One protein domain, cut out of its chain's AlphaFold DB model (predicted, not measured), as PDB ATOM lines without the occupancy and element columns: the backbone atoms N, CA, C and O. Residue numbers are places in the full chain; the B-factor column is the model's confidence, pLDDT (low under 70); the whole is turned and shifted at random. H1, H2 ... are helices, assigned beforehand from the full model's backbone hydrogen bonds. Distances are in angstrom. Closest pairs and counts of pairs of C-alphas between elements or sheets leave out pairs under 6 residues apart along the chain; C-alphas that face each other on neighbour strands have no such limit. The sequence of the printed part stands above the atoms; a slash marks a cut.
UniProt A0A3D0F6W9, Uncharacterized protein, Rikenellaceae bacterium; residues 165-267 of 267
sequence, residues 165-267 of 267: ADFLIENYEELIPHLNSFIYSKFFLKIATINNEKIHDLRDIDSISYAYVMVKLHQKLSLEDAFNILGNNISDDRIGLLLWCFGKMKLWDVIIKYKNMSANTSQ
ATOM      1  N   ALA A 165      13.262  15.498 -16.885       94.50
ATOM      2  CA  ALA A 165      13.326  15.043 -18.273       94.50
ATOM      3  C   ALA A 165      12.235  15.688 -19.154       94.50
ATOM      4  O   ALA A 165      12.511  15.953 -20.322       94.50
ATOM      5  N   ASP A 166      11.070  16.031 -18.588       94.56
ATOM      6  CA  ASP A 166      10.006  16.763 -19.293       94.56
ATOM      7  C   ASP A 166      10.506  18.104 -19.838       94.56
ATOM      8  O   ASP A 166      10.354  18.382 -21.024       94.56
ATOM      9  N   PHE A 167      11.233  18.878 -19.023       94.19
ATOM     10  CA  PHE A 167      11.830  20.142 -19.463       94.19
ATOM     11  C   PHE A 167      12.774  19.946 -20.659       94.19
ATOM     12  O   PHE A 167      12.776  20.745 -21.594       94.19
ATOM     13  N   LEU A 168      13.581  18.879 -20.651       94.06
ATOM     14  CA  LEU A 168      14.509  18.589 -21.750       94.06
ATOM     15  C   LEU A 168      13.776  18.222 -23.043       94.06
ATOM     16  O   LEU A 168      14.270  18.533 -24.125       94.06
ATOM     17  N   ILE A 169      12.625  17.557 -22.938       93.12
ATOM     18  CA  ILE A 169      11.786  17.197 -24.086       93.12
ATOM     19  C   ILE A 169      11.071  18.434 -24.632       93.12
ATOM     20  O   ILE A 169      11.091  18.654 -25.841       93.12
ATOM     21  N   GLU A 170      10.489  19.258 -23.761       92.75
ATOM     22  CA  GLU A 170       9.800  20.497 -24.141       92.75
ATOM     23  C   GLU A 170      10.735  21.493 -24.839       92.75
ATOM     24  O   GLU A 170      10.324  22.181 -25.769       92.75
ATOM     25  N   ASN A 171      12.009  21.523 -24.439       92.19
ATOM     26  CA  ASN A 171      13.024  22.422 -24.994       92.19
ATOM     27  C   ASN A 171      13.980  21.714 -25.974       92.19
ATOM     28  O   ASN A 171      15.039  22.244 -26.303       92.19
ATOM     29  N   TYR A 172      13.635  20.513 -26.447       91.31
ATOM     30  CA  TYR A 172      14.532  19.641 -27.215       91.31
ATOM     31  C   TYR A 172      15.192  20.337 -28.415       91.31
ATOM     32  O   TYR A 172      16.419  20.347 -28.517       91.31
ATOM     33  N   GLU A 173      14.391  20.963 -29.281       90.88
ATOM     34  CA  GLU A 173      14.870  21.633 -30.503       90.88
ATOM     35  C   GLU A 173      15.823  22.797 -30.201       90.88
ATOM     36  O   GLU A 173      16.742  23.079 -30.964       90.88
ATOM     37  N   GLU A 174      15.633  23.460 -29.060       90.06
ATOM     38  CA  GLU A 174      16.493  24.557 -28.627       90.06
ATOM     39  C   GLU A 174      17.820  24.043 -28.053       90.06
ATOM     40  O   GLU A 174      18.868  24.653 -28.246       90.06
ATOM     41  N   LEU A 175      17.789  22.917 -27.337       89.62
ATOM     42  CA  LEU A 175      18.939  22.388 -26.606       89.62
ATOM     43  C   LEU A 175      19.898  21.588 -27.501       89.62
ATOM     44  O   LEU A 175      21.115  21.649 -27.305       89.62
ATOM     45  N   ILE A 176      19.375  20.851 -28.487       88.94
ATOM     46  CA  ILE A 176      20.152  19.958 -29.363       88.94
ATOM     47  C   ILE A 176      21.325  20.664 -30.069       88.94
ATOM     48  O   ILE A 176      22.439  20.137 -29.991       88.94
ATOM     49  N   PRO A 177      21.161  21.857 -30.680       88.50
ATOM     50  CA  PRO A 177      22.254  22.550 -31.369       88.50
ATOM     51  C   PRO A 177      23.443  22.925 -30.470       88.50
ATOM     52  O   PRO A 177      24.531  23.209 -30.969       88.50
ATOM     53  N   HIS A 178      23.250  22.945 -29.148       86.06
ATOM     54  CA  HIS A 178      24.281  23.292 -28.169       86.06
ATOM     55  C   HIS A 178      24.968  22.070 -27.542       86.06
ATOM     56  O   HIS A 178      25.876  22.220 -26.714       86.06
ATOM     57  N   LEU A 179      24.549  20.856 -27.908       84.75
ATOM     58  CA  LEU A 179      25.186  19.626 -27.459       84.75
ATOM     59  C   LEU A 179      26.528  19.404 -28.163       84.75
ATOM     60  O   LEU A 179      26.798  19.873 -29.264       84.75
ATOM     61  N   ASN A 180      27.388  18.640 -27.497       83.94
ATOM     62  CA  ASN A 180      28.590  18.078 -28.097       83.94
ATOM     63  C   ASN A 180      28.671  16.580 -27.786       83.94
ATOM     64  O   ASN A 180      27.925  16.062 -26.947       83.94
ATOM     65  N   SER A 181      29.619  15.903 -28.433       78.50
ATOM     66  CA  SER A 181      29.843  14.456 -28.331       78.50
ATOM     67  C   SER A 181      29.917  13.922 -26.898       78.50
ATOM     68  O   SER A 181      29.439  12.825 -26.621       78.50
ATOM     69  N   PHE A 182      30.450  14.697 -25.953       77.62
ATOM     70  CA  PHE A 182      30.576  14.274 -24.554       77.62
ATOM     71  C   PHE A 182      29.269  14.375 -23.758       77.62
ATOM     72  O   PHE A 182      29.151  13.781 -22.683       77.62
ATOM     73  N   ILE A 183      28.299  15.143 -24.253       87.38
ATOM     74  CA  ILE A 183      27.062  15.469 -23.543       87.38
ATOM     75  C   ILE A 183      25.859  14.725 -24.140       87.38
ATOM     76  O   ILE A 183      24.958  14.370 -23.376       87.38
ATOM     77  N   TYR A 184      25.878  14.394 -25.442       90.56
ATOM     78  CA  TYR A 184      24.795  13.665 -26.122       90.56
ATOM     79  C   TYR A 184      24.306  12.462 -25.320       90.56
ATOM     80  O   TYR A 184      23.131  12.372 -24.986       90.56
ATOM     81  N   SER A 185      25.221  11.576 -24.929       90.19
ATOM     82  CA  SER A 185      24.856  10.351 -24.218       90.19
ATOM     83  C   SER A 185      24.079  10.619 -22.923       90.19
ATOM     84  O   SER A 185      23.124   9.912 -22.625       90.19
ATOM     85  N   LYS A 186      24.450  11.650 -22.151       92.44
ATOM     86  CA  LYS A 186      23.753  11.990 -20.898       92.44
ATOM     87  C   LYS A 186      22.373  12.584 -21.163       92.44
ATOM     88  O   LYS A 186      21.419  12.202 -20.494       92.44
ATOM     89  N   PHE A 187      22.282  13.488 -22.139       94.44
ATOM     90  CA  PHE A 187      21.021  14.094 -22.555       94.44
ATOM     91  C   PHE A 187      20.030  13.019 -23.018       94.44
ATOM     92  O   PHE A 187      18.940  12.896 -22.464       94.44
ATOM     93  N   PHE A 188      20.451  12.174 -23.961       94.75
ATOM     94  CA  PHE A 188      19.590  11.155 -24.552       94.75
ATOM     95  C   PHE A 188      19.205  10.042 -23.570       94.75
ATOM     96  O   PHE A 188      18.072   9.572 -23.604       94.75
ATOM     97  N   LEU A 189      20.082   9.666 -22.631       94.06
ATOM     98  CA  LEU A 189      19.700   8.737 -21.559       94.06
ATOM     99  C   LEU A 189      18.619   9.308 -20.646       94.06
ATOM    100  O   LEU A 189      17.775   8.560 -20.160       94.06
ATOM    101  N   LYS A 190      18.639  10.621 -20.410       94.19
ATOM    102  CA  LYS A 190      17.662  11.271 -19.544       94.19
ATOM    103  C   LYS A 190      16.303  11.392 -20.225       94.19
ATOM    104  O   LYS A 190      15.308  10.999 -19.625       94.19
ATOM    105  N   ILE A 191      16.248  11.838 -21.482       94.12
ATOM    106  CA  ILE A 191      14.972  11.929 -22.217       94.12
ATOM    107  C   ILE A 191      14.358  10.547 -22.489       94.12
ATOM    108  O   ILE A 191      13.136  10.421 -22.483       94.12
ATOM    109  N   ALA A 192      15.180   9.500 -22.651       93.12
ATOM    110  CA  ALA A 192      14.706   8.135 -22.890       93.12
ATOM    111  C   ALA A 192      13.835   7.581 -21.751       93.12
ATOM    112  O   ALA A 192      13.054   6.660 -21.972       93.12
ATOM    113  N   THR A 193      13.938   8.153 -20.545       91.44
ATOM    114  CA  THR A 193      13.083   7.779 -19.406       91.44
ATOM    115  C   THR A 193      11.608   8.132 -19.614       91.44
ATOM    116  O   THR A 193      10.753   7.524 -18.976       91.44
ATOM    117  N   ILE A 194      11.310   9.074 -20.515       91.75
ATOM    118  CA  ILE A 194       9.952   9.555 -20.812       91.75
ATOM    119  C   ILE A 194       9.578   9.287 -22.273       91.75
ATOM    120  O   ILE A 194       8.450   8.897 -22.564       91.75
ATOM    121  N   ASN A 195      10.521   9.449 -23.201       89.31
ATOM    122  CA  ASN A 195      10.311   9.201 -24.622       89.31
ATOM    123  C   ASN A 195      11.498   8.429 -25.212       89.31
ATOM    124  O   ASN A 195      12.485   9.015 -25.662       89.31
ATOM    125  N   ASN A 196      11.389   7.099 -25.203       88.50
ATOM    126  CA  ASN A 196      12.433   6.215 -25.716       88.50
ATOM    127  C   ASN A 196      12.638   6.356 -27.231       88.50
ATOM    128  O   ASN A 196      13.762   6.219 -27.686       88.50
ATOM    129  N   GLU A 197      11.607   6.680 -28.015       88.94
ATOM    130  CA  GLU A 197      11.729   6.777 -29.478       88.94
ATOM    131  C   GLU A 197      12.647   7.929 -29.913       88.94
ATOM    132  O   GLU A 197      13.367   7.813 -30.905       88.94
ATOM    133  N   LYS A 198      12.717   9.013 -29.127       88.56
ATOM    134  CA  LYS A 198      13.601  10.153 -29.424       88.56
ATOM    135  C   LYS A 198      15.086   9.797 -29.459       88.56
ATOM    136  O   LYS A 198      15.862  10.547 -30.035       88.56
ATOM    137  N   ILE A 199      15.517   8.662 -28.899       91.62
ATOM    138  CA  ILE A 199      16.924   8.242 -29.000       91.62
ATOM    139  C   ILE A 199      17.357   7.968 -30.441       91.62
ATOM    140  O   ILE A 199      18.554   7.997 -30.719       91.62
ATOM    141  N   HIS A 200      16.418   7.688 -31.347       91.31
ATOM    142  CA  HIS A 200      16.731   7.417 -32.743       91.31
ATOM    143  C   HIS A 200      17.254   8.655 -33.473       91.31
ATOM    144  O   HIS A 200      18.135   8.500 -34.313       91.31
ATOM    145  N   ASP A 201      16.854   9.861 -33.064       91.75
ATOM    146  CA  ASP A 201      17.403  11.117 -33.589       91.75
ATOM    147  C   ASP A 201      18.931  11.193 -33.381       91.75
ATOM    148  O   ASP A 201      19.671  11.687 -34.231       91.75
ATOM    149  N   LEU A 202      19.443  10.639 -32.269       92.75
ATOM    150  CA  LEU A 202      20.881  10.624 -31.975       92.75
ATOM    151  C   LEU A 202      21.678   9.792 -32.984       92.75
ATOM    152  O   LEU A 202      22.876  10.021 -33.144       92.75
ATOM    153  N   ARG A 203      21.046   8.828 -33.663       92.81
ATOM    154  CA  ARG A 203      21.709   7.997 -34.674       92.81
ATOM    155  C   ARG A 203      22.312   8.858 -35.781       92.81
ATOM    156  O   ARG A 203      23.458   8.616 -36.160       92.81
ATOM    157  N   ASP A 204      21.562   9.855 -36.238       90.56
ATOM    158  CA  ASP A 204      21.959  10.733 -37.339       90.56
ATOM    159  C   ASP A 204      22.870  11.872 -36.863       90.56
ATOM    160  O   ASP A 204      23.719  12.347 -37.615       90.56
ATOM    161  N   ILE A 205      22.741  12.276 -35.595       91.31
ATOM    162  CA  ILE A 205      23.554  13.338 -34.989       91.31
ATOM    163  C   ILE A 205      24.957  12.831 -34.607       91.31
ATOM    164  O   ILE A 205      25.962  13.452 -34.945       91.31
ATOM    165  N   ASP A 206      25.035  11.721 -33.865       93.81
ATOM    166  CA  ASP A 206      26.287  11.112 -33.410       93.81
ATOM    167  C   ASP A 206      26.097   9.607 -33.163       93.81
ATOM    168  O   ASP A 206      25.828   9.139 -32.052       93.81
ATOM    169  N   SER A 207      26.278   8.828 -34.227       95.19
ATOM    170  CA  SER A 207      26.070   7.374 -34.223       95.19
ATOM    171  C   SER A 207      26.910   6.589 -33.193       95.19
ATOM    172  O   SER A 207      26.478   5.527 -32.734       95.19
ATOM    173  N   ILE A 208      28.069   7.106 -32.760       95.62
ATOM    174  CA  ILE A 208      28.865   6.503 -31.673       95.62
ATOM    175  C   ILE A 208      28.169   6.688 -30.319       95.62
ATOM    176  O   ILE A 208      28.010   5.718 -29.572       95.62
ATOM    177  N   SER A 209      27.718   7.904 -29.998       95.50
ATOM    178  CA  SER A 209      26.924   8.156 -28.789       95.50
ATOM    179  C   SER A 209      25.612   7.387 -28.822       95.50
ATOM    180  O   SER A 209      25.214   6.844 -27.794       95.50
ATOM    181  N   TYR A 210      24.970   7.266 -29.987       96.19
ATOM    182  CA  TYR A 210      23.783   6.429 -30.154       96.19
ATOM    183  C   TYR A 210      24.057   4.978 -29.744       96.19
ATOM    184  O   TYR A 210      23.358   4.441 -28.885       96.19
ATOM    185  N   ALA A 211      25.123   4.357 -30.265       96.38
ATOM    186  CA  ALA A 211      25.504   2.999 -29.878       96.38
ATOM    187  C   ALA A 211      25.742   2.874 -28.362       96.38
ATOM    188  O   ALA A 211      25.312   1.895 -27.748       96.38
ATOM    189  N   TYR A 212      26.367   3.876 -27.739       96.31
ATOM    190  CA  TYR A 212      26.564   3.908 -26.291       96.31
ATOM    191  C   TYR A 212      25.246   3.999 -25.508       96.31
ATOM    192  O   TYR A 212      25.054   3.249 -24.549       96.31
ATOM    193  N   VAL A 213      24.323   4.875 -25.918       95.56
ATOM    194  CA  VAL A 213      22.988   5.004 -25.310       95.56
ATOM    195  C   VAL A 213      22.231   3.679 -25.403       95.56
ATOM    196  O   VAL A 213      21.731   3.198 -24.389       95.56
ATOM    197  N   MET A 214      22.249   3.026 -26.568       96.06
ATOM    198  CA  MET A 214      21.626   1.714 -26.770       96.06
ATOM    199  C   MET A 214      22.170   0.660 -25.791       96.06
ATOM    200  O   MET A 214      21.387  -0.057 -25.169       96.06
ATOM    201  N   VAL A 215      23.495   0.610 -25.556       96.25
ATOM    202  CA  VAL A 215      24.084  -0.284 -24.533       96.25
ATOM    203  C   VAL A 215      23.502  -0.004 -23.151       96.25
ATOM    204  O   VAL A 215      23.170  -0.937 -22.419       96.25
ATOM    205  N   LYS A 216      23.428   1.272 -22.767       96.12
ATOM    206  CA  LYS A 216      22.978   1.695 -21.436       96.12
ATOM    207  C   LYS A 216      21.490   1.459 -21.205       96.12
ATOM    208  O   LYS A 216      21.108   1.200 -20.071       96.12
ATOM    209  N   LEU A 217      20.692   1.482 -22.267       94.44
ATOM    210  CA  LEU A 217      19.275   1.123 -22.246       94.44
ATOM    211  C   LEU A 217      19.034  -0.386 -22.426       94.44
ATOM    212  O   LEU A 217      17.888  -0.813 -22.515       94.44
ATOM    213  N   HIS A 218      20.092  -1.205 -22.478       94.69
ATOM    214  CA  HIS A 218      20.019  -2.650 -22.732       94.69
ATOM    215  C   HIS A 218      19.325  -3.024 -24.053       94.69
ATOM    216  O   HIS A 218      18.794  -4.126 -24.199       94.69
ATOM    217  N   GLN A 219      19.379  -2.130 -25.038       93.62
ATOM    218  CA  GLN A 219      18.848  -2.346 -26.376       93.62
ATOM    219  C   GLN A 219      19.971  -2.769 -27.326       93.62
ATOM    220  O   GLN A 219      21.130  -2.363 -27.192       93.62
ATOM    221  N   LYS A 220      19.636  -3.624 -28.294       93.75
ATOM    222  CA  LYS A 220      20.606  -4.187 -29.237       93.75
ATOM    223  C   LYS A 220      20.417  -3.579 -30.622       93.75
ATOM    224  O   LYS A 220      19.301  -3.540 -31.129       93.75
ATOM    225  N   LEU A 221      21.518  -3.164 -31.246       95.62
ATOM    226  CA  LEU A 221      21.535  -2.784 -32.658       95.62
ATOM    227  C   LEU A 221      21.341  -4.010 -33.554       95.62
ATOM    228  O   LEU A 221      21.829  -5.106 -33.245       95.62
ATOM    229  N   SER A 222      20.684  -3.816 -34.696       95.62
ATOM    230  CA  SER A 222      20.714  -4.817 -35.761       95.62
ATOM    231  C   SER A 222      22.151  -4.977 -36.281       95.62
ATOM    232  O   SER A 222      22.982  -4.072 -36.161       95.62
ATOM    233  N   LEU A 223      22.472  -6.147 -36.844       95.56
ATOM    234  CA  LEU A 223      23.791  -6.368 -37.448       95.56
ATOM    235  C   LEU A 223      24.052  -5.384 -38.594       95.56
ATOM    236  O   LEU A 223      25.159  -4.867 -38.710       95.56
ATOM    237  N   GLU A 224      23.030  -5.105 -39.402       95.94
ATOM    238  CA  GLU A 224      23.091  -4.147 -40.504       95.94
ATOM    239  C   GLU A 224      23.404  -2.731 -40.004       95.94
ATOM    240  O   GLU A 224      24.382  -2.130 -40.450       95.94
ATOM    241  N   ASP A 225      22.661  -2.243 -39.003       95.00
ATOM    242  CA  ASP A 225      22.912  -0.935 -38.391       95.00
ATOM    243  C   ASP A 225      24.333  -0.850 -37.832       95.00
ATOM    244  O   ASP A 225      25.042   0.128 -38.056       95.00
ATOM    245  N   ALA A 226      24.783  -1.887 -37.122       96.69
ATOM    246  CA  ALA A 226      26.114  -1.904 -36.531       96.69
ATOM    247  C   ALA A 226      27.228  -1.877 -37.593       96.69
ATOM    248  O   ALA A 226      28.238  -1.195 -37.402       96.69
ATOM    249  N   PHE A 227      27.048  -2.560 -38.727       96.81
ATOM    250  CA  PHE A 227      27.983  -2.471 -39.849       96.81
ATOM    251  C   PHE A 227      28.000  -1.084 -40.494       96.81
ATOM    252  O   PHE A 227      29.086  -0.608 -40.830       96.81
ATOM    253  N   ASN A 228      26.840  -0.441 -40.644       95.94
ATOM    254  CA  ASN A 228      26.735   0.913 -41.190       95.94
ATOM    255  C   ASN A 228      27.416   1.935 -40.269       95.94
ATOM    256  O   ASN A 228      28.248   2.722 -40.721       95.94
ATOM    257  N   ILE A 229      27.147   1.864 -38.961       96.56
ATOM    258  CA  ILE A 229      27.785   2.727 -37.958       96.56
ATOM    259  C   ILE A 229      29.304   2.517 -37.959       96.56
ATOM    260  O   ILE A 229      30.048   3.495 -37.955       96.56
ATOM    261  N   LEU A 230      29.787   1.270 -38.012       96.38
ATOM    262  CA  LEU A 230      31.224   0.998 -38.099       96.38
ATOM    263  C   LEU A 230      31.850   1.627 -39.351       96.38
ATOM    264  O   LEU A 230      32.900   2.257 -39.255       96.38
ATOM    265  N   GLY A 231      31.216   1.451 -40.514       94.25
ATOM    266  CA  GLY A 231      31.722   1.971 -41.786       94.25
ATOM    267  C   GLY A 231      31.873   3.491 -41.778       94.25
ATOM    268  O   GLY A 231      32.907   4.004 -42.199       94.25
ATOM    269  N   ASN A 232      30.888   4.197 -41.220       94.38
ATOM    270  CA  ASN A 232      30.877   5.660 -41.172       94.38
ATOM    271  C   ASN A 232      31.862   6.257 -40.151       94.38
ATOM    272  O   ASN A 232      32.158   7.445 -40.229       94.38
ATOM    273  N   ASN A 233      32.371   5.464 -39.202       94.62
ATOM    274  CA  ASN A 233      33.163   5.962 -38.069       94.62
ATOM    275  C   ASN A 233      34.517   5.258 -37.904       94.62
ATOM    276  O   ASN A 233      35.125   5.327 -36.837       94.62
ATOM    277  N   ILE A 234      35.006   4.560 -38.932       92.69
ATOM    278  CA  ILE A 234      36.209   3.720 -38.818       92.69
ATOM    279  C   ILE A 234      37.469   4.496 -38.399       92.69
ATOM    280  O   ILE A 234      38.331   3.937 -37.720       92.69
ATOM    281  N   SER A 235      37.541   5.773 -38.776       91.19
ATOM    282  CA  SER A 235      38.653   6.684 -38.487       91.19
ATOM    283  C   SER A 235      38.349   7.683 -37.362       91.19
ATOM    284  O   SER A 235      39.134   8.602 -37.160       91.19
ATOM    285  N   ASP A 236      37.213   7.561 -36.665       93.44
ATOM    286  CA  ASP A 236      36.882   8.445 -35.537       93.44
ATOM    287  C   ASP A 236      37.768   8.098 -34.328       93.44
ATOM    288  O   ASP A 236      37.934   6.926 -33.978       93.44
ATOM    289  N   ASP A 237      38.301   9.111 -33.640       93.50
ATOM    290  CA  ASP A 237      39.154   8.944 -32.451       93.50
ATOM    291  C   ASP A 237      38.472   8.132 -31.330       93.50
ATOM    292  O   ASP A 237      39.126   7.548 -30.460       93.50
ATOM    293  N   ARG A 238      37.135   8.058 -31.342       94.12
ATOM    294  CA  ARG A 238      36.304   7.314 -30.388       94.12
ATOM    295  C   ARG A 238      36.003   5.885 -30.843       94.12
ATOM    296  O   ARG A 238      35.176   5.221 -30.214       94.12
ATOM    297  N   ILE A 239      36.667   5.359 -31.875       95.69
ATOM    298  CA  ILE A 239      36.448   3.991 -32.377       95.69
ATOM    299  C   ILE A 239      36.546   2.927 -31.271       95.69
ATOM    300  O   ILE A 239      35.759   1.982 -31.239       95.69
ATOM    301  N   GLY A 240      37.437   3.114 -30.290       95.88
ATOM    302  CA  GLY A 240      37.548   2.220 -29.135       95.88
ATOM    303  C   GLY A 240      36.257   2.130 -28.307       95.88
ATOM    304  O   GLY A 240      35.873   1.039 -27.879       95.88
ATOM    305  N   LEU A 241      35.544   3.250 -28.130       96.12
ATOM    306  CA  LEU A 241      34.240   3.277 -27.461       96.12
ATOM    307  C   LEU A 241      33.189   2.520 -28.279       96.12
ATOM    308  O   LEU A 241      32.408   1.753 -27.714       96.12
ATOM    309  N   LEU A 242      33.186   2.696 -29.601       96.88
ATOM    310  CA  LEU A 242      32.249   2.014 -30.490       96.88
ATOM    311  C   LEU A 242      32.445   0.487 -30.461       96.88
ATOM    312  O   LEU A 242      31.480  -0.261 -30.291       96.88
ATOM    313  N   LEU A 243      33.693   0.014 -30.529       97.56
ATOM    314  CA  LEU A 243      34.019  -1.415 -30.418       97.56
ATOM    315  C   LEU A 243      33.626  -1.991 -29.055       97.56
ATOM    316  O   LEU A 243      33.093  -3.101 -28.984       97.56
ATOM    317  N   TRP A 244      33.836  -1.233 -27.975       97.75
ATOM    318  CA  TRP A 244      33.349  -1.617 -26.650       97.75
ATOM    319  C   TRP A 244      31.822  -1.775 -26.638       97.75
ATOM    320  O   TRP A 244      31.319  -2.762 -26.092       97.75
ATOM    321  N   CYS A 245      31.084  -0.866 -27.288       97.69
ATOM    322  CA  CYS A 245      29.627  -0.957 -27.396       97.69
ATOM    323  C   CYS A 245      29.195  -2.227 -28.139       97.69
ATOM    324  O   CYS A 245      28.364  -2.987 -27.638       97.69
ATOM    325  N   PHE A 246      29.815  -2.519 -29.285       98.12
ATOM    326  CA  PHE A 246      29.560  -3.751 -30.036       98.12
ATOM    327  C   PHE A 246      29.863  -5.009 -29.220       98.12
ATOM    328  O   PHE A 246      29.083  -5.965 -29.244       98.12
ATOM    329  N   GLY A 247      30.940  -4.995 -28.431       97.50
ATOM    330  CA  GLY A 247      31.274  -6.076 -27.505       97.50
ATOM    331  C   GLY A 247      30.183  -6.297 -26.458       97.50
ATOM    332  O   GLY A 247      29.732  -7.428 -26.263       97.50
ATOM    333  N   LYS A 248      29.684  -5.221 -25.834       98.00
ATOM    334  CA  LYS A 248      28.571  -5.291 -24.872       98.00
ATOM    335  C   LYS A 248      27.278  -5.824 -25.492       98.00
ATOM    336  O   LYS A 248      26.545  -6.544 -24.818       98.00
ATOM    337  N   MET A 249      27.043  -5.551 -26.772       97.62
ATOM    338  CA  MET A 249      25.898  -6.061 -27.533       97.62
ATOM    339  C   MET A 249      26.108  -7.461 -28.142       97.62
ATOM    340  O   MET A 249      25.202  -7.984 -28.797       97.62
ATOM    341  N   LYS A 250      27.274  -8.095 -27.930       97.12
ATOM    342  CA  LYS A 250      27.655  -9.395 -28.519       97.12
ATOM    343  C   LYS A 250      27.631  -9.393 -30.059       97.12
ATOM    344  O   LYS A 250      27.177 -10.354 -30.677       97.12
ATOM    345  N   LEU A 251      28.095  -8.311 -30.684       97.19
ATOM    346  CA  LEU A 251      28.165  -8.141 -32.144       97.19
ATOM    347  C   LEU A 251      29.549  -8.553 -32.676       97.19
ATOM    348  O   LEU A 251      30.304  -7.736 -33.201       97.19
ATOM    349  N   TRP A 252      29.895  -9.831 -32.491       96.56
ATOM    350  CA  TRP A 252      31.219 -10.387 -32.803       96.56
ATOM    351  C   TRP A 252      31.660 -10.126 -34.251       96.56
ATOM    352  O   TRP A 252      32.775  -9.657 -34.481       96.56
ATOM    353  N   ASP A 253      30.767 -10.347 -35.215       97.06
ATOM    354  CA  ASP A 253      31.083 -10.231 -36.645       97.06
ATOM    355  C   ASP A 253      31.499  -8.806 -37.044       97.06
ATOM    356  O   ASP A 253      32.389  -8.613 -37.874       97.06
ATOM    357  N   VAL A 254      30.912  -7.796 -36.396       96.38
ATOM    358  CA  VAL A 254      31.237  -6.378 -36.613       96.38
ATOM    359  C   VAL A 254      32.646  -6.063 -36.108       96.38
ATOM    360  O   VAL A 254      33.421  -5.393 -36.792       96.38
ATOM    361  N   ILE A 255      33.022  -6.613 -34.951       96.62
ATOM    362  CA  ILE A 255      34.357  -6.439 -34.357       96.62
ATOM    363  C   ILE A 255      35.429  -7.110 -35.225       96.62
ATOM    364  O   ILE A 255      36.488  -6.527 -35.470       96.62
ATOM    365  N   ILE A 256      35.158  -8.318 -35.732       96.62
ATOM    366  CA  ILE A 256      36.070  -9.017 -36.647       96.62
ATOM    367  C   ILE A 256      36.257  -8.227 -37.946       96.62
ATOM    368  O   ILE A 256      37.389  -8.088 -38.413       96.62
ATOM    369  N   LYS A 257      35.182  -7.652 -38.500       94.19
ATOM    370  CA  LYS A 257      35.265  -6.808 -39.702       94.19
ATOM    371  C   LYS A 257      36.201  -5.613 -39.494       94.19
ATOM    372  O   LYS A 257      37.063  -5.392 -40.340       94.19
ATOM    373  N   TYR A 258      36.095  -4.907 -38.364       94.69
ATOM    374  CA  TYR A 258      37.014  -3.808 -38.032       94.69
ATOM    375  C   TYR A 258      38.479  -4.263 -38.018       94.69
ATOM    376  O   TYR A 258      39.318  -3.651 -38.676       94.69
ATOM    377  N   LYS A 259      38.784  -5.372 -37.326       93.44
ATOM    378  CA  LYS A 259      40.153  -5.908 -37.243       93.44
ATOM    379  C   LYS A 259      40.743  -6.174 -38.632       93.44
ATOM    380  O   LYS A 259      41.884  -5.798 -38.902       93.44
ATOM    381  N   ASN A 260      39.957  -6.788 -39.516       91.69
ATOM    382  CA  ASN A 260      40.385  -7.089 -40.882       91.69
ATOM    383  C   ASN A 260      40.624  -5.810 -41.704       91.69
ATOM    384  O   ASN A 260      41.560  -5.759 -42.493       91.69
ATOM    385  N   MET A 261      39.822  -4.764 -41.491       88.50
ATOM    386  CA  MET A 261      40.007  -3.467 -42.149       88.50
ATOM    387  C   MET A 261      41.274  -2.749 -41.669       88.50
ATOM    388  O   MET A 261      42.037  -2.267 -42.502       88.50
ATOM    389  N   SER A 262      41.538  -2.737 -40.355       80.69
ATOM    390  CA  SER A 262      42.727  -2.083 -39.777       80.69
ATOM    391  C   SER A 262      44.050  -2.730 -40.199       80.69
ATOM    392  O   SER A 262      45.069  -2.053 -40.317       80.69
ATOM    393  N   ALA A 263      44.041  -4.040 -40.467       74.50
ATOM    394  CA  ALA A 263      45.223  -4.762 -40.930       74.50
ATOM    395  C   ALA A 263      45.631  -4.366 -42.362       74.50
ATOM    396  O   ALA A 263      46.816  -4.354 -42.676       74.50
ATOM    397  N   ASN A 264      44.663  -3.990 -43.205       65.50
ATOM    398  CA  ASN A 264      44.897  -3.607 -44.601       65.50
ATOM    399  C   ASN A 264      45.332  -2.143 -44.775       65.50
ATOM    400  O   ASN A 264      45.725  -1.761 -45.868       65.50
ATOM    401  N   THR A 265      45.240  -1.313 -43.733       58.91
ATOM    402  CA  THR A 265      45.639   0.111 -43.771       58.91
ATOM    403  C   THR A 265      47.075   0.347 -43.288       58.91
ATOM    404  O   THR A 265      47.562   1.470 -43.354       58.91
ATOM    405  N   SER A 266      47.741  -0.696 -42.777       52.12
ATOM    406  CA  SER A 266      49.121  -0.652 -42.263       52.12
ATOM    407  C   SER A 266      50.149  -1.266 -43.232       52.12
ATOM    408  O   SER A 266      51.277  -1.547 -42.824       52.12
ATOM    409  N   GLN A 267      49.748  -1.507 -44.486       40.16
ATOM    410  CA  GLN A 267      50.597  -1.887 -45.624       40.16
ATOM    411  C   GLN A 267      50.627  -0.738 -46.627       40.16
ATOM    412  O   GLN A 267      51.712  -0.517 -47.208       40.16
TER     413      GLN A 267
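This is residues 165 to 267 of the 267 residues of an uncharacterized protein of Rikenellaceae bacterium (UniProt A0A3D0F6W9). A rod is built from short helices stacked one after another along its length, most of them set across the long axis. H1 and H2 form one end, H3, H4 and H5 pack together next to them, H5 lies near the middle, and H6, H7 and H8 continue to the other end, where residues 265 to 267 trail off. Look for 103 residues with eight named helices, H1 to H8 in chain order, and no named strand: the class is all helix. The whole is compact, with a radius of gyration of the C-alphas of 14.6 A, and spans 51 by 25 by 17 A.

Start at H1, residues 165 to 170; it touches H3, residues 181 to 191, about perpendicular at 81 degrees, closest at the C-alphas of Ala 165 and Ile 191, 5.3 A apart. H2, residues 172 to 178, touches no helix but is near H3. H3 and H4, residues 197 to 205, form a helical hairpin: they touch at a shallow tilt of 12 degrees, opposite ways, with the C-alphas of Phe 188 and Ile 199 closest at 5.9 A. H5, residues 207 to 216, touches H3 at a steep tilt of 45 degrees, closest at the C-alphas of Ser 185 and Ser 209, 5.5 A. Go on to H6, residues 223 to 232, H7, residues 239 to 248, and H8, residues 252 to 264: with H5 they make an up and down bundle, each helix running against the one before it. H5 touches H7, closest at the C-alphas of Ile 208 and Leu 242, 5.7 A. With residues 254 to 258 alone H8 touches H6, closest at the C-alphas of Phe 227 and Val 254, 6.0 A. H5 and H8 are apart. Every O i to N i+4 pair is within hydrogen-bond range in H1, H5, H6 and H7, against 1 of 3 in H2, 5 of 7 in H3, 1 of 5 in H4 and 8 of 9 in H8; for O i to N i+3 it is 2 of 4 in H2 and 6 of 6 in H4.

Find C-alpha 165 at (13.326, 15.043, -18.273), where H1 begins. H3 is 16.3 A long from first to last C-alpha. Find C-alpha 252 at (31.219, -10.387, -32.803); from there H8 runs 19.3 A to C-alpha 264 at (44.897, -3.607, -44.601).

The two C-alphas farthest apart, those of Asp 166 and Gln 267, are 51.9 A apart. The printed part has no cut and no long link. Confidence is low, under 70, at residues 264 to 267.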